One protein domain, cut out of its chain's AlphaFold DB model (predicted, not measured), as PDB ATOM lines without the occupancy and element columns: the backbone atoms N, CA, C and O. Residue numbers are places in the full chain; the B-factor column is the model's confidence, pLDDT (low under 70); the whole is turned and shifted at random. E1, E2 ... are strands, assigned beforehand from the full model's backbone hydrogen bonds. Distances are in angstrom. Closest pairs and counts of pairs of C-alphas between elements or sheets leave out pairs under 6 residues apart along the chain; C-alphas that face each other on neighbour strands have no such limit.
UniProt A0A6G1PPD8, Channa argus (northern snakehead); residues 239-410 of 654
ATOM      1  N   GLU A 239      70.512 198.607 203.012       83.50
ATOM      2  CA  GLU A 239      71.802 198.234 203.581       83.50
ATOM      3  C   GLU A 239      72.954 198.729 202.697       83.50
ATOM      4  O   GLU A 239      73.217 198.210 201.612       83.50
ATOM      5  N   VAL A 240      73.655 199.763 203.166       88.06
ATOM      6  CA  VAL A 240      74.851 200.285 202.490       88.06
ATOM      7  C   VAL A 240      76.048 199.384 202.785       88.06
ATOM      8  O   VAL A 240      76.340 199.088 203.945       88.06
ATOM      9  N   VAL A 241      76.752 198.982 201.727       89.94
ATOM     10  CA  VAL A 241      77.973 198.173 201.760       89.94
ATOM     11  C   VAL A 241      79.027 198.897 200.932       89.94
ATOM     12  O   VAL A 241      78.774 199.239 199.782       89.94
ATOM     13  N   TYR A 242      80.205 199.125 201.501       91.50
ATOM     14  CA  TYR A 242      81.358 199.639 200.762       91.50
ATOM     15  C   TYR A 242      82.256 198.477 200.327       91.50
ATOM     16  O   TYR A 242      82.259 197.443 200.991       91.50
ATOM     17  N   ALA A 243      82.990 198.640 199.224       91.62
ATOM     18  CA  ALA A 243      83.979 197.665 198.756       91.62
ATOM     19  C   ALA A 243      85.010 198.284 197.803       91.62
ATOM     20  O   ALA A 243      84.761 199.319 197.182       91.62
ATOM     21  N   GLN A 244      86.149 197.618 197.650       92.12
ATOM     22  CA  GLN A 244      87.211 197.963 196.707       92.12
ATOM     23  C   GLN A 244      87.104 197.159 195.398       92.12
ATOM     24  O   GLN A 244      86.518 196.075 195.335       92.12
ATOM     25  N   VAL A 245      87.714 197.670 194.325       90.50
ATOM     26  CA  VAL A 245      87.858 196.926 193.061       90.50
ATOM     27  C   VAL A 245      88.746 195.697 193.286       90.50
ATOM     28  O   VAL A 245      89.803 195.790 193.904       90.50
ATOM     29  N   GLY A 246      88.315 194.538 192.784       88.56
ATOM     30  CA  GLY A 246      88.953 193.236 193.011       88.56
ATOM     31  C   GLY A 246      88.493 192.505 194.280       88.56
ATOM     32  O   GLY A 246      88.810 191.327 194.449       88.56
ATOM     33  N   GLU A 247      87.703 193.141 195.148       89.12
ATOM     34  CA  GLU A 247      87.235 192.539 196.400       89.12
ATOM     35  C   GLU A 247      86.155 191.455 196.184       89.12
ATOM     36  O   GLU A 247      85.531 191.358 195.118       89.12
ATOM     37  N   ARG A 248      85.924 190.615 197.205       90.62
ATOM     38  CA  ARG A 248      84.765 189.715 197.295       90.62
ATOM     39  C   ARG A 248      83.786 190.238 198.343       90.62
ATOM     40  O   ARG A 248      84.100 190.210 199.528       90.62
ATOM     41  N   VAL A 249      82.569 190.571 197.927       91.00
ATOM     42  CA  VAL A 249      81.483 191.004 198.824       91.00
ATOM     43  C   VAL A 249      80.449 189.904 199.019       91.00
ATOM     44  O   VAL A 249      80.137 189.144 198.099       91.00
ATOM     45  N   THR A 250      79.874 189.853 200.219       91.56
ATOM     46  CA  THR A 250      78.746 188.989 200.573       91.56
ATOM     47  C   THR A 250      77.534 189.830 200.971       91.56
ATOM     48  O   THR A 250      77.595 190.562 201.956       91.56
ATOM     49  N   LEU A 251      76.422 189.697 200.246       91.06
ATOM     50  CA  LEU A 251      75.137 190.318 200.571       91.06
ATOM     51  C   LEU A 251      74.202 189.229 201.115       91.06
ATOM     52  O   LEU A 251      73.917 188.255 200.417       91.06
ATOM     53  N   LYS A 252      73.747 189.354 202.366       88.69
ATOM     54  CA  LYS A 252      72.963 188.320 203.062       88.69
ATOM     55  C   LYS A 252      71.528 188.773 203.308       88.69
ATOM     56  O   LYS A 252      71.319 189.839 203.867       88.69
ATOM     57  N   ALA A 253      70.549 187.928 202.982       83.81
ATOM     58  CA  ALA A 253      69.140 188.214 203.240       83.81
ATOM     59  C   ALA A 253      68.870 188.515 204.732       83.81
ATOM     60  O   ALA A 253      69.187 187.713 205.611       83.81
ATOM     61  N   SER A 254      68.241 189.658 205.013       68.81
ATOM     62  CA  SER A 254      68.059 190.216 206.366       68.81
ATOM     63  C   SER A 254      66.949 189.546 207.199       68.81
ATOM     64  O   SER A 254      66.658 189.983 208.310       68.81
ATOM     65  N   LEU A 255      66.283 188.519 206.658       69.81
ATOM     66  CA  LEU A 255      65.041 187.933 207.177       69.81
ATOM     67  C   LEU A 255      65.078 186.400 207.171       69.81
ATOM     68  O   LEU A 255      65.879 185.780 206.472       69.81
ATOM     69  N   ASN A 256      64.155 185.767 207.904       69.06
ATOM     70  CA  ASN A 256      64.007 184.313 207.871       69.06
ATOM     71  C   ASN A 256      63.475 183.831 206.501       69.06
ATOM     72  O   ASN A 256      62.275 183.922 206.210       69.06
ATOM     73  N   THR A 257      64.387 183.290 205.687       72.69
ATOM     74  CA  THR A 257      64.152 182.720 204.346       72.69
ATOM     75  C   THR A 257      63.676 181.259 204.359       72.69
ATOM     76  O   THR A 257      63.426 180.684 203.297       72.69
ATOM     77  N   GLN A 258      63.538 180.635 205.533       73.69
ATOM     78  CA  GLN A 258      63.161 179.229 205.673       73.69
ATOM     79  C   GLN A 258      61.802 178.943 205.013       73.69
ATOM     80  O   GLN A 258      60.814 179.636 205.253       73.69
ATOM     81  N   ASN A 259      61.772 177.917 204.159       77.81
ATOM     82  CA  ASN A 259      60.620 177.487 203.357       77.81
ATOM     83  C   ASN A 259      60.004 178.577 202.443       77.81
ATOM     84  O   ASN A 259      58.842 178.461 202.053       77.81
ATOM     85  N   LYS A 260      60.768 179.608 202.050       85.00
ATOM     86  CA  LYS A 260      60.323 180.678 201.133       85.00
ATOM     87  C   LYS A 260      61.088 180.652 199.809       85.00
ATOM     88  O   LYS A 260      62.121 179.997 199.675       85.00
ATOM     89  N   TYR A 261      60.556 181.359 198.812       88.75
ATOM     90  CA  TYR A 261      61.313 181.694 197.605       88.75
ATOM     91  C   TYR A 261      62.138 182.959 197.867       88.75
ATOM     92  O   TYR A 261      61.630 183.912 198.457       88.75
ATOM     93  N   LEU A 262      63.385 182.953 197.410       90.44
ATOM     94  CA  LEU A 262      64.346 184.048 197.516       90.44
ATOM     95  C   LEU A 262      64.872 184.365 196.114       90.44
ATOM     96  O   LEU A 262      65.303 183.451 195.408       90.44
ATOM     97  N   TYR A 263      64.888 185.642 195.744       91.50
ATOM     98  CA  TYR A 263      65.427 186.129 194.477       91.50
ATOM     99  C   TYR A 263      66.394 187.285 194.724       91.50
ATOM    100  O   TYR A 263      66.056 188.267 195.380       91.50
ATOM    101  N   TRP A 264      67.588 187.184 194.148       92.56
ATOM    102  CA  TRP A 264      68.564 188.265 194.087       92.56
ATOM    103  C   TRP A 264      68.531 188.895 192.697       92.56
ATOM    104  O   TRP A 264      68.623 188.180 191.697       92.56
ATOM    105  N   LYS A 265      68.418 190.223 192.618       92.19
ATOM    106  CA  LYS A 265      68.349 190.992 191.363       92.19
ATOM    107  C   LYS A 265      69.345 192.156 191.375       92.19
ATOM    108  O   LYS A 265      69.592 192.742 192.424       92.19
ATOM    109  N   SER A 266      69.887 192.526 190.216       90.00
ATOM    110  CA  SER A 266      70.614 193.794 190.056       90.00
ATOM    111  C   SER A 266      69.614 194.932 189.865       90.00
ATOM    112  O   SER A 266      68.814 194.899 188.930       90.00
ATOM    113  N   GLY A 267      69.681 195.959 190.710       82.00
ATOM    114  CA  GLY A 267      68.831 197.147 190.632       82.00
ATOM    115  C   GLY A 267      69.090 198.014 189.395       82.00
ATOM    116  O   GLY A 267      68.171 198.688 188.943       82.00
ATOM    117  N   LYS A 268      70.287 197.945 188.786       76.50
ATOM    118  CA  LYS A 268      70.602 198.657 187.527       76.50
ATOM    119  C   LYS A 268      69.784 198.160 186.327       76.50
ATOM    120  O   LYS A 268      69.522 198.928 185.411       76.50
ATOM    121  N   GLN A 269      69.447 196.868 186.298       75.56
ATOM    122  CA  GLN A 269      68.869 196.192 185.121       75.56
ATOM    123  C   GLN A 269      67.580 195.405 185.433       75.56
ATOM    124  O   GLN A 269      67.033 194.756 184.548       75.56
ATOM    125  N   ASN A 270      67.139 195.379 186.698       78.38
ATOM    126  CA  ASN A 270      66.135 194.450 187.249       78.38
ATOM    127  C   ASN A 270      66.408 192.956 186.928       78.38
ATOM    128  O   ASN A 270      65.520 192.104 186.979       78.38
ATOM    129  N   LYS A 271      67.657 192.624 186.577       87.31
ATOM    130  CA  LYS A 271      68.071 191.301 186.101       87.31
ATOM    131  C   LYS A 271      68.249 190.356 187.282       87.31
ATOM    132  O   LYS A 271      69.012 190.661 188.198       87.31
ATOM    133  N   GLN A 272      67.596 189.196 187.244       91.00
ATOM    134  CA  GLN A 272      67.782 188.147 188.248       91.00
ATOM    135  C   GLN A 272      69.215 187.599 188.188       91.00
ATOM    136  O   GLN A 272      69.653 187.096 187.158       91.00
ATOM    137  N   LEU A 273      69.927 187.690 189.309       91.88
ATOM    138  CA  LEU A 273      71.299 187.217 189.492       91.88
ATOM    139  C   LEU A 273      71.324 185.796 190.056       91.88
ATOM    140  O   LEU A 273      72.081 184.956 189.577       91.88
ATOM    141  N   ALA A 274      70.477 185.524 191.051       92.56
ATOM    142  CA  ALA A 274      70.376 184.225 191.707       92.56
ATOM    143  C   ALA A 274      68.984 183.990 192.308       92.56
ATOM    144  O   ALA A 274      68.214 184.932 192.504       92.56
ATOM    145  N   TRP A 275      68.658 182.733 192.598       92.62
ATOM    146  CA  TRP A 275      67.374 182.330 193.169       92.62
ATOM    147  C   TRP A 275      67.495 181.071 194.038       92.62
ATOM    148  O   TRP A 275      68.376 180.233 193.835       92.62
ATOM    149  N   ARG A 276      66.562 180.912 194.980       91.50
ATOM    150  CA  ARG A 276      66.363 179.702 195.791       91.50
ATOM    151  C   ARG A 276      64.875 179.467 196.049       91.50
ATOM    152  O   ARG A 276      64.103 180.416 196.161       91.50
ATOM    153  N   ASN A 277      64.478 178.201 196.137       89.25
ATOM    154  CA  ASN A 277      63.111 177.766 196.416       89.25
ATOM    155  C   ASN A 277      62.981 177.092 197.808       89.25
ATOM    156  O   ASN A 277      63.994 176.707 198.406       89.25
ATOM    157  N   PRO A 278      61.744 176.903 198.321       85.00
ATOM    158  CA  PRO A 278      61.485 176.271 199.619       85.00
ATOM    159  C   PRO A 278      62.048 174.853 199.779       85.00
ATOM    160  O   PRO A 278      62.325 174.430 200.895       85.00
ATOM    161  N   LEU A 279      62.216 174.124 198.671       84.19
ATOM    162  CA  LEU A 279      62.652 172.724 198.628       84.19
ATOM    163  C   LEU A 279      64.186 172.581 198.556       84.19
ATOM    164  O   LEU A 279      64.695 171.497 198.290       84.19
ATOM    165  N   GLY A 280      64.934 173.674 198.748       77.81
ATOM    166  CA  GLY A 280      66.402 173.694 198.707       77.81
ATOM    167  C   GLY A 280      67.009 173.817 197.304       77.81
ATOM    168  O   GLY A 280      68.208 174.071 197.183       77.81
ATOM    169  N   GLY A 281      66.201 173.718 196.244       86.69
ATOM    170  CA  GLY A 281      66.645 173.988 194.877       86.69
ATOM    171  C   GLY A 281      67.065 175.449 194.718       86.69
ATOM    172  O   GLY A 281      66.380 176.354 195.194       86.69
ATOM    173  N   SER A 282      68.203 175.687 194.073       89.94
ATOM    174  CA  SER A 282      68.781 177.023 193.907       89.94
ATOM    175  C   SER A 282      69.673 177.110 192.669       89.94
ATOM    176  O   SER A 282      70.110 176.088 192.135       89.94
ATOM    177  N   GLY A 283      69.938 178.328 192.201       89.12
ATOM    178  CA  GLY A 283      70.769 178.566 191.026       89.12
ATOM    179  C   GLY A 283      71.055 180.042 190.763       89.12
ATOM    180  O   GLY A 283      70.576 180.929 191.468       89.12
ATOM    181  N   LEU A 284      71.843 180.299 189.719       92.31
ATOM    182  CA  LEU A 284      72.004 181.636 189.146       92.31
ATOM    183  C   LEU A 284      70.862 181.935 188.159       92.31
ATOM    184  O   LEU A 284      70.132 181.032 187.739       92.31
ATOM    185  N   GLY A 285      70.698 183.207 187.806       86.12
ATOM    186  CA  GLY A 285      69.842 183.635 186.701       86.12
ATOM    187  C   GLY A 285      70.457 183.367 185.324       86.12
ATOM    188  O   GLY A 285      71.597 182.913 185.192       86.12
ATOM    189  N   GLU A 286      69.692 183.664 184.279       82.31
ATOM    190  CA  GLU A 286      70.124 183.477 182.894       82.31
ATOM    191  C   GLU A 286      71.129 184.553 182.452       82.31
ATOM    192  O   GLU A 286      71.110 185.700 182.907       82.31
ATOM    193  N   HIS A 287      72.035 184.173 181.544       81.44
ATOM    194  CA  HIS A 287      73.091 185.044 181.010       81.44
ATOM    195  C   HIS A 287      73.938 185.749 182.095       81.44
ATOM    196  O   HIS A 287      74.339 186.903 181.928       81.44
ATOM    197  N   ILE A 288      74.201 185.072 183.218       83.56
ATOM    198  CA  ILE A 288      75.092 185.549 184.284       83.56
ATOM    199  C   ILE A 288      76.547 185.113 184.000       83.56
ATOM    200  O   ILE A 288      76.769 183.935 183.693       83.56
ATOM    201  N   PRO A 289      77.548 186.017 184.086       79.25
ATOM    202  CA  PRO A 289      78.954 185.668 183.883       79.25
ATOM    203  C   PRO A 289      79.442 184.590 184.859       79.25
ATOM    204  O   PRO A 289      79.243 184.668 186.073       79.25
ATOM    205  N   LYS A 290      80.089 183.549 184.322       73.38
ATOM    206  CA  LYS A 290      80.501 182.373 185.100       73.38
ATOM    207  C   LYS A 290      81.641 182.722 186.060       73.38
ATOM    208  O   LYS A 290      82.764 182.935 185.620       73.38
ATOM    209  N   GLY A 291      81.348 182.706 187.360       78.88
ATOM    210  CA  GLY A 291      82.313 182.916 188.448       78.88
ATOM    211  C   GLY A 291      82.221 184.285 189.132       78.88
ATOM    212  O   GLY A 291      82.588 184.383 190.299       78.88
ATOM    213  N   GLN A 292      81.670 185.306 188.465       85.44
ATOM    214  CA  GLN A 292      81.488 186.645 189.049       85.44
ATOM    215  C   GLN A 292      80.477 186.628 190.205       85.44
ATOM    216  O   GLN A 292      80.692 187.283 191.218       85.44
ATOM    217  N   TYR A 293      79.420 185.816 190.097       89.00
ATOM    218  CA  TYR A 293      78.400 185.662 191.137       89.00
ATOM    219  C   TYR A 293      78.256 184.199 191.573       89.00
ATOM    220  O   TYR A 293      78.252 183.290 190.739       89.00
ATOM    221  N   THR A 294      78.069 183.989 192.876       89.00
ATOM    222  CA  THR A 294      77.793 182.691 193.510       89.00
ATOM    223  C   THR A 294      76.678 182.868 194.546       89.00
ATOM    224  O   THR A 294      76.592 183.913 195.180       89.00
ATOM    225  N   LEU A 295      75.832 181.856 194.754       88.50
ATOM    226  CA  LEU A 295      74.835 181.843 195.831       88.50
ATOM    227  C   LEU A 295      75.228 180.796 196.880       88.50
ATOM    228  O   LEU A 295      75.444 179.636 196.535       88.50
ATOM    229  N   SER A 296      75.293 181.198 198.149       86.50
ATOM    230  CA  SER A 296      75.605 180.329 199.288       86.50
ATOM    231  C   SER A 296      74.479 180.404 200.318       86.50
ATOM    232  O   SER A 296      74.415 181.330 201.125       86.50
ATOM    233  N   GLY A 297      73.561 179.434 200.280       85.31
ATOM    234  CA  GLY A 297      72.417 179.373 201.192       85.31
ATOM    235  C   GLY A 297      71.387 180.476 200.926       85.31
ATOM    236  O   GLY A 297      70.472 180.293 200.126       85.31
ATOM    237  N   ASP A 298      71.483 181.585 201.653       86.69
ATOM    238  CA  ASP A 298      70.674 182.806 201.509       86.69
ATOM    239  C   ASP A 298      71.487 184.008 200.979       86.69
ATOM    240  O   ASP A 298      70.924 185.046 200.630       86.69
ATOM    241  N   THR A 299      72.811 183.853 200.903       89.06
ATOM    242  CA  THR A 299      73.783 184.931 200.722       89.06
ATOM    243  C   THR A 299      74.302 184.955 199.286       89.06
ATOM    244  O   THR A 299      74.848 183.960 198.798       89.06
ATOM    245  N   LEU A 300      74.147 186.092 198.604       92.12
ATOM    246  CA  LEU A 300      74.778 186.362 197.313       92.12
ATOM    247  C   LEU A 300      76.244 186.742 197.541       92.12
ATOM    248  O   LEU A 300      76.552 187.596 198.366       92.12
ATOM    249  N   ILE A 301      77.146 186.127 196.785       91.56
ATOM    250  CA  ILE A 301      78.580 186.409 196.799       91.56
ATOM    251  C   ILE A 301      78.960 186.995 195.441       91.56
ATOM    252  O   ILE A 301      78.721 186.362 194.410       91.56
ATOM    253  N   ILE A 302      79.562 188.180 195.452       92.62
ATOM    254  CA  ILE A 302      80.148 188.848 194.287       92.62
ATOM    255  C   ILE A 302      81.664 188.657 194.394       92.62
ATOM    256  O   ILE A 302      82.247 188.996 195.420       92.62
ATOM    257  N   ASN A 303      82.307 188.075 193.381       89.38
ATOM    258  CA  ASN A 303      83.747 187.808 193.359       89.38
ATOM    259  C   ASN A 303      84.461 188.775 192.411       89.38
ATOM    260  O   ASN A 303      84.074 188.860 191.248       89.38
ATOM    261  N   ASN A 304      85.565 189.375 192.868       87.25
ATOM    262  CA  ASN A 304      86.431 190.238 192.062       87.25
ATOM    263  C   ASN A 304      85.645 191.410 191.444       87.25
ATOM    264  O   ASN A 304      85.503 191.511 190.224       87.25
ATOM    265  N   ILE A 305      85.111 192.269 192.317       89.75
ATOM    266  CA  ILE A 305      84.290 193.434 191.960       89.75
ATOM    267  C   ILE A 305      84.957 194.303 190.893       89.75
ATOM    268  O   ILE A 305      86.145 194.619 190.974       89.75
ATOM    269  N   THR A 306      84.160 194.728 189.916       90.69
ATOM    270  CA  THR A 306      84.543 195.688 188.876       90.69
ATOM    271  C   THR A 306      83.817 197.023 189.069       90.69
ATOM    272  O   THR A 306      82.819 197.094 189.784       90.69
ATOM    273  N   GLU A 307      84.257 198.084 188.385       89.75
ATOM    274  CA  GLU A 307      83.539 199.376 188.371       89.75
ATOM    275  C   GLU A 307      82.082 199.243 187.857       89.75
ATOM    276  O   GLU A 307      81.220 200.055 188.192       89.75
ATOM    277  N   GLU A 308      81.767 198.195 187.083       87.25
ATOM    278  CA  GLU A 308      80.401 197.912 186.622       87.25
ATOM    279  C   GLU A 308      79.500 197.306 187.714       87.25
ATOM    280  O   GLU A 308      78.274 197.455 187.636       87.25
ATOM    281  N   ASP A 309      80.067 196.673 188.747       88.62
ATOM    282  CA  ASP A 309      79.317 196.029 189.835       88.62
ATOM    283  C   ASP A 309      78.760 197.042 190.857       88.62
ATOM    284  O   ASP A 309      77.662 196.840 191.370       88.62
ATOM    285  N   PHE A 310      79.441 198.166 191.126       91.81
ATOM    286  CA  PHE A 310      78.975 199.157 192.113       91.81
ATOM    287  C   PHE A 310      77.585 199.713 191.774       91.81
ATOM    288  O   PHE A 310      77.344 200.187 190.662       91.81
ATOM    289  N   GLY A 311      76.657 199.680 192.727       90.56
ATOM    290  CA  GLY A 311      75.275 200.126 192.583       90.56
ATOM    291  C   GLY A 311      74.291 199.286 193.395       90.56
ATOM    292  O   GLY A 311      74.653 198.606 194.353       90.56
ATOM    293  N   ASN A 312      73.014 199.338 193.014       91.38
ATOM    294  CA  ASN A 312      71.951 198.735 193.813       91.38
ATOM    295  C   ASN A 312      71.774 197.236 193.519       91.38
ATOM    296  O   ASN A 312      71.707 196.827 192.358       91.38
ATOM    297  N   TYR A 313      71.593 196.435 194.568       91.88
ATOM    298  CA  TYR A 313      71.200 195.023 194.521       91.88
ATOM    299  C   TYR A 313      69.923 194.826 195.346       91.88
ATOM    300  O   TYR A 313      69.702 195.524 196.329       91.88
ATOM    301  N   ILE A 314      69.056 193.901 194.943       91.75
ATOM    302  CA  ILE A 314      67.720 193.728 195.528       91.75
ATOM    303  C   ILE A 314      67.554 192.276 195.976       91.75
ATOM    304  O   ILE A 314      67.700 191.356 195.167       91.75
ATOM    305  N   CYS A 315      67.234 192.085 197.256       91.06
ATOM    306  CA  CYS A 315      66.900 190.806 197.875       91.06
ATOM    307  C   CYS A 315      65.382 190.723 198.083       91.06
ATOM    308  O   CYS A 315      64.848 191.267 199.050       91.06
ATOM    309  N   GLU A 316      64.686 190.032 197.184       89.62
ATOM    310  CA  GLU A 316      63.241 189.810 197.249       89.62
ATOM    311  C   GLU A 316      62.949 188.438 197.872       89.62
ATOM    312  O   GLU A 316      63.237 187.394 197.281       89.62
ATOM    313  N   VAL A 317      62.348 188.430 199.064       88.31
ATOM    314  CA  VAL A 317      61.786 187.218 199.675       88.31
ATOM    315  C   VAL A 317      60.286 187.196 199.388       88.31
ATOM    316  O   VAL A 317      59.563 188.147 199.684       88.31
ATOM    317  N   LYS A 318      59.795 186.112 198.782       84.94
ATOM    318  CA  LYS A 318      58.398 186.025 198.343       84.94
ATOM    319  C   LYS A 318      57.439 186.025 199.538       84.94
ATOM    320  O   LYS A 318      57.621 185.251 200.476       84.94
ATOM    321  N   ASN A 319      56.389 186.843 199.435       79.62
ATOM    322  CA  ASN A 319      55.398 187.135 200.483       79.62
ATOM    323  C   ASN A 319      55.982 187.838 201.727       79.62
ATOM    324  O   ASN A 319      55.371 187.804 202.791       79.62
ATOM    325  N   GLU A 320      57.151 188.466 201.601       79.88
ATOM    326  CA  GLU A 320      57.874 189.132 202.687       79.88
ATOM    327  C   GLU A 320      58.386 190.512 202.247       79.88
ATOM    328  O   GLU A 320      58.075 191.012 201.163       79.88
ATOM    329  N   GLN A 321      59.159 191.158 203.115       72.88
ATOM    330  CA  GLN A 321      59.813 192.426 202.805       72.88
ATOM    331  C   GLN A 321      60.984 192.218 201.831       72.88
ATOM    332  O   GLN A 321      61.661 191.191 201.848       72.88
ATOM    333  N   THR A 322      61.221 193.217 200.984       84.44
ATOM    334  CA  THR A 322      62.381 193.286 200.087       84.44
ATOM    335  C   THR A 322      63.443 194.186 200.714       84.44
ATOM    336  O   THR A 322      63.100 195.276 201.172       84.44
ATOM    337  N   THR A 323      64.707 193.757 200.713       86.12
ATOM    338  CA  THR A 323      65.850 194.581 201.153       86.12
ATOM    339  C   THR A 323      66.610 195.101 199.935       86.12
ATOM    340  O   THR A 323      66.997 194.306 199.071       86.12
ATOM    341  N   THR A 324      66.876 196.407 199.877       89.12
ATOM    342  CA  THR A 324      67.826 196.988 198.915       89.12
ATOM    343  C   THR A 324      69.212 197.069 199.542       89.12
ATOM    344  O   THR A 324      69.363 197.473 200.690       89.12
ATOM    345  N   TYR A 325      70.231 196.736 198.763       89.75
ATOM    346  CA  TYR A 325      71.640 196.912 199.084       89.75
ATOM    347  C   TYR A 325      72.213 198.009 198.189       89.75
ATOM    348  O   TYR A 325      72.044 197.926 196.972       89.75
ATOM    349  N   GLN A 326      72.897 199.006 198.753       90.44
ATOM    350  CA  GLN A 326      73.691 199.971 197.978       90.44
ATOM    351  C   GLN A 326      75.165 199.562 198.076       90.44
ATOM    352  O   GLN A 326      75.776 199.759 199.125       90.44
ATOM    353  N   LEU A 327      75.719 198.970 197.013       91.94
ATOM    354  CA  LEU A 327      77.138 198.615 196.927       91.94
ATOM    355  C   LEU A 327      77.928 199.813 196.385       91.94
ATOM    356  O   LEU A 327      77.856 200.114 195.196       91.94
ATOM    357  N   LEU A 328      78.658 200.501 197.257       91.94
ATOM    358  CA  LEU A 328      79.377 201.743 196.970       91.94
ATOM    359  C   LEU A 328      80.886 201.495 196.889       91.94
ATOM    360  O   LEU A 328      81.422 200.631 197.586       91.94
ATOM    361  N   ARG A 329      81.592 202.268 196.061       92.50
ATOM    362  CA  ARG A 329      83.047 202.155 195.965       92.50
ATOM    363  C   ARG A 329      83.716 202.799 197.175       92.50
ATOM    364  O   ARG A 329      83.382 203.915 197.567       92.50
ATOM    365  N   HIS A 330      84.709 202.103 197.706       92.62
ATOM    366  CA  HIS A 330      85.758 202.630 198.567       92.62
ATOM    367  C   HIS A 330      87.074 202.526 197.791       92.62
ATOM    368  O   HIS A 330      87.350 201.501 197.168       92.62
ATOM    369  N   SER A 331      87.880 203.584 197.790       90.69
ATOM    370  CA  SER A 331      89.176 203.592 197.116       90.69
ATOM    371  C   SER A 331      90.236 204.293 197.959       90.69
ATOM    372  O   SER A 331      90.005 205.368 198.510       90.69
ATOM    373  N   VAL A 332      91.414 203.677 198.036       90.94
ATOM    374  CA  VAL A 332      92.588 204.210 198.728       90.94
ATOM    375  C   VAL A 332      93.716 204.390 197.720       90.94
ATOM    376  O   VAL A 332      94.035 203.490 196.946       90.94
ATOM    377  N   ASN A 333      94.332 205.570 197.724       87.06
ATOM    378  CA  ASN A 333      95.380 205.949 196.784       87.06
ATOM    379  C   ASN A 333      96.598 206.519 197.518       87.06
ATOM    380  O   ASN A 333      96.475 207.428 198.335       87.06
ATOM    381  N   ARG A 334      97.795 206.045 197.156       89.12
ATOM    382  CA  ARG A 334      99.079 206.544 197.672       89.12
ATOM    383  C   ARG A 334      99.933 207.115 196.545       89.12
ATOM    384  O   ARG A 334     100.078 206.481 195.499       89.12
ATOM    385  N   LYS A 335     100.552 208.277 196.775       87.19
ATOM    386  CA  LYS A 335     101.578 208.858 195.890       87.19
ATOM    387  C   LYS A 335     102.755 209.412 196.718       87.19
ATOM    388  O   LYS A 335     102.497 210.017 197.756       87.19
ATOM    389  N   PRO A 336     104.018 209.256 196.269       87.94
ATOM    390  CA  PRO A 336     104.473 208.328 195.227       87.94
ATOM    391  C   PRO A 336     104.368 206.862 195.699       87.94
ATOM    392  O   PRO A 336     103.890 206.581 196.797       87.94
ATOM    393  N   GLN A 337     104.766 205.900 194.862       86.88
ATOM    394  CA  GLN A 337     104.778 204.491 195.272       86.88
ATOM    395  C   GLN A 337     105.920 204.189 196.251       86.88
ATOM    396  O   GLN A 337     106.978 204.812 196.189       86.88
ATOM    397  N   SER A 338     105.688 203.229 197.152       85.94
ATOM    398  CA  SER A 338     106.700 202.756 198.106       85.94
ATOM    399  C   SER A 338     107.872 202.062 197.388       85.94
ATOM    400  O   SER A 338     107.660 201.448 196.341       85.94
ATOM    401  N   PRO A 339     109.098 202.109 197.939       89.44
ATOM    402  CA  PRO A 339     109.462 202.708 199.225       89.44
ATOM    403  C   PRO A 339     109.636 204.240 199.157       89.44
ATOM    404  O   PRO A 339     109.683 204.824 198.077       89.44
ATOM    405  N   LEU A 340     109.775 204.893 200.311       90.44
ATOM    406  CA  LEU A 340     109.986 206.340 200.473       90.44
ATOM    407  C   LEU A 340     111.286 206.610 201.239       90.44
ATOM    408  O   LEU A 340     111.547 205.926 202.220       90.44
ATOM    409  N   LEU A 341     112.091 207.592 200.838       90.31
ATOM    410  CA  LEU A 341     113.157 208.111 201.705       90.31
ATOM    411  C   LEU A 341     112.545 209.022 202.781       90.31
ATOM    412  O   LEU A 341     111.534 209.667 202.504       90.31
ATOM    413  N   PRO A 342     113.143 209.133 203.978       90.62
ATOM    414  CA  PRO A 342     112.795 210.201 204.903       90.62
ATOM    415  C   PRO A 342     112.976 211.563 204.221       90.62
ATOM    416  O   PRO A 342     113.969 211.773 203.520       90.62
ATOM    417  N   GLY A 343     111.984 212.443 204.355       88.25
ATOM    418  CA  GLY A 343     111.886 213.686 203.576       88.25
ATOM    419  C   GLY A 343     111.107 213.587 202.251       88.25
ATOM    420  O   GLY A 343     110.723 214.617 201.694       88.25
ATOM    421  N   ASP A 344     110.804 212.384 201.732       90.25
ATOM    422  CA  ASP A 344     109.877 212.244 200.596       90.25
ATOM    423  C   ASP A 344     108.470 212.716 201.017       90.25
ATOM    424  O   ASP A 344     107.976 212.385 202.096       90.25
ATOM    425  N   ARG A 345     107.778 213.454 200.142       89.75
ATOM    426  CA  ARG A 345     106.402 213.915 200.391       89.75
ATOM    427  C   ARG A 345     105.398 212.795 200.120       89.75
ATOM    428  O   ARG A 345     105.194 212.406 198.969       89.75
ATOM    429  N   LEU A 346     104.761 212.311 201.181       89.19
ATOM    430  CA  LEU A 346     103.688 211.326 201.162       89.19
ATOM    431  C   LEU A 346     102.325 212.007 200.969       89.19
ATOM    432  O   LEU A 346     101.987 213.003 201.613       89.19
ATOM    433  N   PHE A 347     101.519 211.414 200.094       88.38
ATOM    434  CA  PHE A 347     100.119 211.747 199.881       88.38
ATOM    435  C   PHE A 347      99.293 210.469 200.019       88.38
ATOM    436  O   PHE A 347      99.483 209.527 199.241       88.38
ATOM    437  N   LEU A 348      98.369 210.457 200.979       89.88
ATOM    438  CA  LEU A 348      97.340 209.432 201.125       89.88
ATOM    439  C   LEU A 348      95.977 210.064 200.822       89.88
ATOM    440  O   LEU A 348      95.605 211.078 201.410       89.88
ATOM    441  N   SER A 349      95.244 209.467 199.887       89.31
ATOM    442  CA  SER A 349      93.849 209.802 199.592       89.31
ATOM    443  C   SER A 349      92.975 208.608 199.932       89.31
ATOM    444  O   SER A 349      93.353 207.466 199.659       89.31
ATOM    445  N   CYS A 350      91.825 208.884 200.524       90.62
ATOM    446  CA  CYS A 350      90.776 207.912 200.752       90.62
ATOM    447  C   CYS A 350      89.463 208.541 200.306       90.62
ATOM    448  O   CYS A 350      89.102 209.622 200.773       90.62
ATOM    449  N   ASP A 351      88.796 207.880 199.372       89.94
ATOM    450  CA  ASP A 351      87.679 208.426 198.621       89.94
ATOM    451  C   ASP A 351      86.592 207.344 198.531       89.94
ATOM    452  O   ASP A 351      86.852 206.229 198.059       89.94
ATOM    453  N   ALA A 352      85.384 207.657 199.011       91.81
ATOM    454  CA  ALA A 352      84.238 206.748 199.037       91.81
ATOM    455  C   ALA A 352      82.980 207.422 198.467       91.81
ATOM    456  O   ALA A 352      82.716 208.594 198.743       91.81
ATOM    457  N   ASP A 353      82.202 206.682 197.674       91.31
ATOM    458  CA  ASP A 353      80.987 207.210 197.043       91.31
ATOM    459  C   ASP A 353      79.880 207.454 198.096       91.31
ATOM    460  O   ASP A 353      79.731 206.693 199.052       91.31
ATOM    461  N   ALA A 354      79.068 208.503 197.932       87.25
ATOM    462  CA  ALA A 354      78.040 208.859 198.916       87.25
ATOM    463  C   ALA A 354      76.731 208.047 198.742       87.25
ATOM    464  O   ALA A 354      76.234 207.930 197.618       87.25
ATOM    465  N   PRO A 355      76.115 207.537 199.830       84.75
ATOM    466  CA  PRO A 355      74.843 206.813 199.771       84.75
ATOM    467  C   PRO A 355      73.678 207.708 199.326       84.75
ATOM    468  O   PRO A 355      73.521 208.845 199.778       84.75
ATOM    469  N   THR A 356      72.820 207.181 198.450       79.94
ATOM    470  CA  THR A 356      71.766 207.970 197.788       79.94
ATOM    471  C   THR A 356      70.709 208.429 198.793       79.94
ATOM    472  O   THR A 356      70.078 207.602 199.443       79.94
ATOM    473  N   GLY A 357      70.492 209.746 198.894       74.25
ATOM    474  CA  GLY A 357      69.508 210.354 199.804       74.25
ATOM    475  C   GLY A 357      69.980 210.530 201.254       74.25
ATOM    476  O   GLY A 357      69.231 211.053 202.077       74.25
ATOM    477  N   HIS A 358      71.216 210.138 201.569       74.69
ATOM    478  CA  HIS A 358      71.812 210.253 202.899       74.69
ATOM    479  C   HIS A 358      72.970 211.267 202.911       74.69
ATOM    480  O   HIS A 358      73.362 211.815 201.880       74.69
ATOM    481  N   LYS A 359      73.519 211.549 204.100       82.25
ATOM    482  CA  LYS A 359      74.780 212.299 204.211       82.25
ATOM    483  C   LYS A 359      75.946 211.434 203.695       82.25
ATOM    484  O   LYS A 359      75.870 210.211 203.828       82.25
ATOM    485  N   PRO A 360      77.028 212.036 203.165       84.81
ATOM    486  CA  PRO A 360      78.285 211.323 202.939       84.81
ATOM    487  C   PRO A 360      78.774 210.627 204.222       84.81
ATOM    488  O   PRO A 360      78.471 211.118 205.316       84.81
ATOM    489  N   PRO A 361      79.518 209.511 204.111       89.19
ATOM    490  CA  PRO A 361      80.123 208.862 205.268       89.19
ATOM    491  C   PRO A 361      81.154 209.773 205.947       89.19
ATOM    492  O   PRO A 361      81.743 210.658 205.325       89.19
ATOM    493  N   GLU A 362      81.400 209.515 207.226       89.75
ATOM    494  CA  GLU A 362      82.580 210.018 207.921       89.75
ATOM    495  C   GLU A 362      83.797 209.196 207.464       89.75
ATOM    496  O   GLU A 362      83.708 207.975 207.323       89.75
ATOM    497  N   ILE A 363      84.918 209.860 207.175       90.75
ATOM    498  CA  ILE A 363      86.139 209.222 206.670       90.75
ATOM    499  C   ILE A 363      87.311 209.701 207.524       90.75
ATOM    500  O   ILE A 363      87.540 210.906 207.630       90.75
ATOM    501  N   TYR A 364      88.055 208.765 208.110       90.88
ATOM    502  CA  TYR A 364      89.277 209.045 208.865       90.88
ATOM    503  C   TYR A 364      90.346 207.985 208.611       90.88
ATOM    504  O   TYR A 364      90.069 206.874 208.155       90.88
ATOM    505  N   TRP A 365      91.587 208.342 208.920       91.44
ATOM    506  CA  TRP A 365      92.727 207.441 208.879       91.44
ATOM    507  C   TRP A 365      93.064 206.907 210.268       91.44
ATOM    508  O   TRP A 365      92.847 207.572 211.277       91.44
ATOM    509  N   VAL A 366      93.649 205.716 210.298       91.69
ATOM    510  CA  VAL A 366      94.353 205.143 211.443       91.69
ATOM    511  C   VAL A 366      95.784 204.855 210.996       91.69
ATOM    512  O   VAL A 366      95.994 204.206 209.963       91.69
ATOM    513  N   ASN A 367      96.764 205.385 211.729       89.88
ATOM    514  CA  ASN A 367      98.188 205.212 211.427       89.88
ATOM    515  C   ASN A 367      98.730 203.862 211.970       89.88
ATOM    516  O   ASN A 367      98.023 203.169 212.710       89.88
ATOM    517  N   PRO A 368      99.981 203.471 211.650       88.50
ATOM    518  CA  PRO A 368     100.597 202.239 212.161       88.50
ATOM    519  C   PRO A 368     100.747 202.160 213.695       88.50
ATOM    520  O   PRO A 368     101.103 201.108 214.223       88.50
ATOM    521  N   GLN A 369     100.497 203.260 214.413       88.69
ATOM    522  CA  GLN A 369     100.536 203.391 215.871       88.69
ATOM    523  C   GLN A 369      99.135 203.265 216.515       88.69
ATOM    524  O   GLN A 369      99.013 203.363 217.735       88.69
ATOM    525  N   ASN A 370      98.094 202.995 215.714       88.50
ATOM    526  CA  ASN A 370      96.671 202.970 216.088       88.50
ATOM    527  C   ASN A 370      96.082 204.332 216.513       88.50
ATOM    528  O   ASN A 370      95.048 204.382 217.182       88.50
ATOM    529  N   GLU A 371      96.695 205.443 216.106       88.88
ATOM    530  CA  GLU A 371      96.177 206.792 216.338       88.88
ATOM    531  C   GLU A 371      95.226 207.211 215.206       88.88
ATOM    532  O   GLU A 371      95.483 206.948 214.028       88.88
ATOM    533  N   ILE A 372      94.124 207.879 215.563       87.44
ATOM    534  CA  ILE A 372      93.115 208.356 214.608       87.44
ATOM    535  C   ILE A 372      93.521 209.732 214.073       87.44
ATOM    536  O   ILE A 372      93.682 210.680 214.839       87.44
ATOM    537  N   ILE A 373      93.611 209.852 212.750       85.25
ATOM    538  CA  ILE A 373      93.898 211.097 212.036       85.25
ATOM    539  C   ILE A 373      92.669 211.468 211.202       85.25
ATOM    540  O   ILE A 373      92.364 210.845 210.184       85.25
ATOM    541  N   THR A 374      91.947 212.490 211.657       71.25
ATOM    542  CA  THR A 374      90.777 213.072 210.976       71.25
ATOM    543  C   THR A 374      91.157 214.111 209.919       71.25
ATOM    544  O   THR A 374      90.347 214.434 209.050       71.25
ATOM    545  N   ASP A 375      92.388 214.625 209.962       66.94
ATOM    546  CA  ASP A 375      92.907 215.538 208.950       66.94
ATOM    547  C   ASP A 375      93.214 214.830 207.625       66.94
ATOM    548  O   ASP A 375      93.573 213.654 207.545       66.94
ATOM    549  N   ASN A 376      93.110 215.591 206.538       63.78
ATOM    550  CA  ASN A 376      93.477 215.104 205.216       63.78
ATOM    551  C   ASN A 376      95.008 214.949 205.122       63.78
ATOM    552  O   ASN A 376      95.709 215.958 205.060       63.78
ATOM    553  N   LEU A 377      95.518 213.714 205.002       66.88
ATOM    554  CA  LEU A 377      96.944 213.373 204.795       66.88
ATOM    555  C   LEU A 377      97.481 213.756 203.394       66.88
ATOM    556  O   LEU A 377      98.039 212.956 202.635       66.88
ATOM    557  N   LYS A 378      97.316 215.032 203.045       64.81
ATOM    558  CA  LYS A 378      97.756 215.672 201.807       64.81
ATOM    559  C   LYS A 378      99.061 216.424 202.092       64.81
ATOM    560  O   LYS A 378      99.026 217.495 202.682       64.81
ATOM    561  N   ASN A 379     100.188 215.882 201.612       69.50
ATOM    562  CA  ASN A 379     101.550 216.417 201.780       69.50
ATOM    563  C   ASN A 379     102.087 216.318 203.228       69.50
ATOM    564  O   ASN A 379     102.394 217.329 203.857       69.50
ATOM    565  N   VAL A 380     102.256 215.090 203.726       83.44
ATOM    566  CA  VAL A 380     103.015 214.800 204.960       83.44
ATOM    567  C   VAL A 380     104.447 214.391 204.600       83.44
ATOM    568  O   VAL A 380     104.678 213.751 203.575       83.44
ATOM    569  N   GLU A 381     105.429 214.777 205.411       88.75
ATOM    570  CA  GLU A 381     106.830 214.389 205.215       88.75
ATOM    571  C   GLU A 381     107.072 212.964 205.740       88.75
ATOM    572  O   GLU A 381     106.661 212.615 206.848       88.75
ATOM    573  N   ALA A 382     107.687 212.091 204.938       89.44
ATOM    574  CA  ALA A 382     107.920 210.706 205.332       89.44
ATOM    575  C   ALA A 382     108.952 210.617 206.473       89.44
ATOM    576  O   ALA A 382     110.054 211.154 206.368       89.44
ATOM    577  N   THR A 383     108.609 209.882 207.534       87.88
ATOM    578  CA  THR A 383     109.469 209.581 208.691       87.88
ATOM    579  C   THR A 383     109.482 208.070 208.933       87.88
ATOM    580  O   THR A 383     108.687 207.332 208.349       87.88
ATOM    581  N   SER A 384     110.357 207.579 209.812       82.94
ATOM    582  CA  SER A 384     110.339 206.172 210.237       82.94
ATOM    583  C   SER A 384     109.037 205.755 210.930       82.94
ATOM    584  O   SER A 384     108.700 204.577 210.903       82.94
ATOM    585  N   GLU A 385     108.297 206.694 211.523       84.81
ATOM    586  CA  GLU A 385     107.021 206.435 212.207       84.81
ATOM    587  C   GLU A 385     105.893 206.195 211.196       84.81
ATOM    588  O   GLU A 385     105.051 205.326 211.394       84.81
ATOM    589  N   HIS A 386     105.937 206.866 210.041       87.00
ATOM    590  CA  HIS A 386     104.987 206.646 208.947       87.00
ATOM    591  C   HIS A 386     105.159 205.285 208.230       87.00
ATOM    592  O   HIS A 386     104.385 204.981 207.320       87.00
ATOM    593  N   HIS A 387     106.145 204.462 208.616       88.25
ATOM    594  CA  HIS A 387     106.336 203.101 208.105       88.25
ATOM    595  C   HIS A 387     105.327 202.127 208.734       88.25
ATOM    596  O   HIS A 387     105.330 201.913 209.943       88.25
ATOM    597  N   GLY A 388     104.534 201.454 207.901       89.25
ATOM    598  CA  GLY A 388     103.625 200.388 208.317       89.25
ATOM    599  C   GLY A 388     102.312 200.395 207.542       89.25
ATOM    600  O   GLY A 388     102.183 201.055 206.507       89.25
ATOM    601  N   GLN A 389     101.332 199.653 208.050       92.75
ATOM    602  CA  GLN A 389      99.997 199.597 207.469       92.75
ATOM    603  C   GLN A 389      99.155 200.785 207.938       92.75
ATOM    604  O   GLN A 389      98.930 200.965 209.132       92.75
ATOM    605  N   TRP A 390      98.673 201.578 206.988       91.81
ATOM    606  CA  TRP A 390      97.698 202.639 207.225       91.81
ATOM    607  C   TRP A 390      96.304 202.126 206.887       91.81
ATOM    608  O   TRP A 390      96.132 201.490 205.848       91.81
ATOM    609  N   THR A 391      95.309 202.428 207.718       93.88
ATOM    610  CA  THR A 391      93.914 202.024 207.484       93.88
ATOM    611  C   THR A 391      93.046 203.253 207.268       93.88
ATOM    612  O   THR A 391      92.958 204.091 208.158       93.88
ATOM    613  N   CYS A 392      92.374 203.361 206.124       93.38
ATOM    614  CA  CYS A 392      91.241 204.269 206.003       93.38
ATOM    615  C   CYS A 392      89.976 203.571 206.499       93.38
ATOM    616  O   CYS A 392      89.697 202.437 206.096       93.38
ATOM    617  N   VAL A 393      89.208 204.258 207.341       92.38
ATOM    618  CA  VAL A 393      87.906 203.816 207.838       92.38
ATOM    619  C   VAL A 393      86.822 204.705 207.240       92.38
ATOM    620  O   VAL A 393      86.826 205.922 207.425       92.38
ATOM    621  N   VAL A 394      85.876 204.081 206.541       91.88
ATOM    622  CA  VAL A 394      84.653 204.711 206.031       91.88
ATOM    623  C   VAL A 394      83.510 204.322 206.957       91.88
ATOM    624  O   VAL A 394      83.098 203.161 207.012       91.88
ATOM    625  N   LYS A 395      82.998 205.300 207.697       89.06
ATOM    626  CA  LYS A 395      81.992 205.131 208.741       89.06
ATOM    627  C   LYS A 395      80.643 205.670 208.285       89.06
ATOM    628  O   LYS A 395      80.489 206.846 207.958       89.06
ATOM    629  N   ASN A 396      79.641 204.797 208.268       83.31
ATOM    630  CA  ASN A 396      78.277 205.125 207.875       83.31
ATOM    631  C   ASN A 396      77.294 204.663 208.956       83.31
ATOM    632  O   ASN A 396      77.058 203.465 209.142       83.31
ATOM    633  N   ILE A 397      76.721 205.631 209.675       78.94
ATOM    634  CA  ILE A 397      75.878 205.418 210.860       78.94
ATOM    635  C   ILE A 397      76.653 204.596 211.912       78.94
ATOM    636  O   ILE A 397      77.546 205.134 212.559       78.94
ATOM    637  N   ASN A 398      76.357 203.299 212.037       71.31
ATOM    638  CA  ASN A 398      76.957 202.379 213.012       71.31
ATOM    639  C   ASN A 398      77.729 201.226 212.336       71.31
ATOM    640  O   ASN A 398      77.959 200.193 212.963       71.31
ATOM    641  N   LYS A 399      78.074 201.357 211.047       81.62
ATOM    642  CA  LYS A 399      78.914 200.401 210.312       81.62
ATOM    643  C   LYS A 399      80.185 201.090 209.834       81.62
ATOM    644  O   LYS A 399      80.127 202.190 209.291       81.62
ATOM    645  N   GLU A 400      81.307 200.416 210.019       88.75
ATOM    646  CA  GLU A 400      82.632 200.842 209.572       88.75
ATOM    647  C   GLU A 400      83.136 199.853 208.519       88.75
ATOM    648  O   GLU A 400      82.914 198.645 208.635       88.75
ATOM    649  N   HIS A 401      83.765 200.371 207.466       89.88
ATOM    650  CA  HIS A 401      84.383 199.584 206.407       89.88
ATOM    651  C   HIS A 401      85.802 200.088 206.147       89.88
ATOM    652  O   HIS A 401      86.017 201.282 205.930       89.88
ATOM    653  N   ASN A 402      86.762 199.166 206.140       92.56
ATOM    654  CA  ASN A 402      88.179 199.489 206.243       92.56
ATOM    655  C   ASN A 402      88.918 199.117 204.952       92.56
ATOM    656  O   ASN A 402      88.680 198.056 204.383       92.56
ATOM    657  N   ALA A 403      89.852 199.962 204.516       91.19
ATOM    658  CA  ALA A 403      90.800 199.650 203.446       91.19
ATOM    659  C   ALA A 403      92.219 200.003 203.893       91.19
ATOM    660  O   ALA A 403      92.434 201.035 204.529       91.19
ATOM    661  N   THR A 404      93.185 199.149 203.567       92.12
ATOM    662  CA  THR A 404      94.556 199.245 204.072       92.12
ATOM    663  C   THR A 404      95.564 199.571 202.972       92.12
ATOM    664  O   THR A 404      95.376 199.234 201.803       92.12
ATOM    665  N   VAL A 405      96.655 200.250 203.338       91.06
ATOM    666  CA  VAL A 405      97.768 200.565 202.432       91.06
ATOM    667  C   VAL A 405      99.107 200.580 203.174       91.06
ATOM    668  O   VAL A 405      99.315 201.346 204.113       91.06
ATOM    669  N   ASP A 406     100.048 199.747 202.729       90.88
ATOM    670  CA  ASP A 406     101.338 199.563 203.406       90.88
ATOM    671  C   ASP A 406     102.366 200.606 202.956       90.88
ATOM    672  O   ASP A 406     102.968 200.489 201.884       90.88
ATOM    673  N   VAL A 407     102.569 201.655 203.750       90.12
ATOM    674  CA  VAL A 407     103.571 202.699 203.499       90.12
ATOM    675  C   VAL A 407     104.938 202.202 203.961       90.12
ATOM    676  O   VAL A 407     105.148 201.936 205.140       90.12
ATOM    677  N   THR A 408     105.899 202.100 203.044       89.50
ATOM    678  CA  THR A 408     107.246 201.613 203.375       89.50
ATOM    679  C   THR A 408     108.266 202.750 203.371       89.50
ATOM    680  O   THR A 408     108.715 203.173 202.304       89.50
ATOM    681  N   VAL A 409     108.678 203.234 204.546       89.56
ATOM    682  CA  VAL A 409     109.763 204.230 204.655       89.56
ATOM    683  C   VAL A 409     111.115 203.541 204.869       89.56
ATOM    684  O   VAL A 409     111.259 202.621 205.681       89.56
ATOM    685  N   VAL A 410     112.104 203.967 204.088       89.38
ATOM    686  CA  VAL A 410     113.493 203.505 204.097       89.38
ATOM    687  C   VAL A 410     114.172 203.990 205.374       89.38
ATOM    688  O   VAL A 410     114.194 205.182 205.659       89.38
TER     689      VAL A 410
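This is residues 239 to 410 of the 654 residues of a protein of Channa argus (northern snakehead) (UniProt A0A6G1PPD8). Two small strand sandwiches stand end to end as two lobes and share one long, strongly twisted sheet, whose longest strand, E9, runs from one lobe into the other. In the first lobe the small sheet of E2, E7 and E6 covers the end of the long sheet that holds E3, E4, E5 and E8; in the second the small sheet of E11, E13 and E14 covers the later part of E9 together with E10. The printed part has 172 residues with fourteen named strands, E1 to E14 in order, and no named helix, and its class is all strand. The long sheet is branched and mixed; the small ones, ordered E2, E7, E6 and E11, E13, E14, are antiparallel. The whole is loose, with a radius of gyration of the C-alphas of 19.7 A, and only just elongated, spanning 63 by 32 by 25 A.

E1, residues 239 to 243, is an edge strand of the branched sheet and the parallel neighbour of E9, residues 322 to 335, with N 241 and O 326 within hydrogen-bond range at 2.9 A. After a tight link comes E2, residues 249 to 252, antiparallel to E7, residues 299 to 302, with N 251 and O 300 2.8 A apart. E7 forms a hairpin with E6, residues 293 to 296, where N 301 and O 294 are 2.8 A apart. E3, residues 262 to 266, E4, residues 271 to 276, and E5, residues 282 to 284, form a meander, each strand the antiparallel neighbour of the one before; N 264 and O 274 are 2.9 A apart, as are N 275 and O 283. E8, residues 311 to 317, lies on the other side of E3 from E4, with N 265 and O 314 2.9 A apart. This sheet and the sheet of E2, E7 and E6 are face to face, 8.1 A centre to centre where they face, their strands at 25 degrees; the closest C-alphas of E4 and E6, Ala 274 and Leu 295, are 6.5 A apart. E8, E9 and E10, residues 345 to 352, form a second meander, with N 325 and O 313 2.8 A apart and N 349 and O 333 2.8 A apart. The pairing is staggered: E9 pairs with E8 over residues 322 to 327 and with E10 over residues 330 to 335. E12, residues 378 to 381, is antiparallel to E10, with N 346 and O 380 2.8 A apart. E13, residues 388 to 396, is the antiparallel neighbour of E11, residues 362 to 366, with N 366 and O 391 2.8 A apart, and forms a hairpin with E14, residues 399 to 407, with N 392 and O 403 2.8 A apart. Their sheet and the branched one are face to face, 7.8 A centre to centre where they face; the closest C-alphas of E10 and E13, Cys 350 and Cys 392, are 6.4 A apart. The three sheets form a stack of sheets, face to face in turn.

E1 begins at C-alpha 239, (71.802, 198.234, 203.581). E9 measures 42.4 A, from C-alpha 322 at (62.381, 193.286, 200.087) to C-alpha 335 at (101.578, 208.858, 195.890). E8 measures 20.0 A, E10 23.3 A, E13 25.8 A and E14 25.7 A. E14 ends at C-alpha 407, (103.571, 202.699, 203.499).

The two C-alphas farthest apart, those of Leu 279 and Gly 343, are 64.2 A from each other. The printed part has no cut, and the link from E11 to E12, with 11 residues, is long. The mean pLDDT of the printed part is 86.6; residues 254 to 256 and 375 to 379 are under 70.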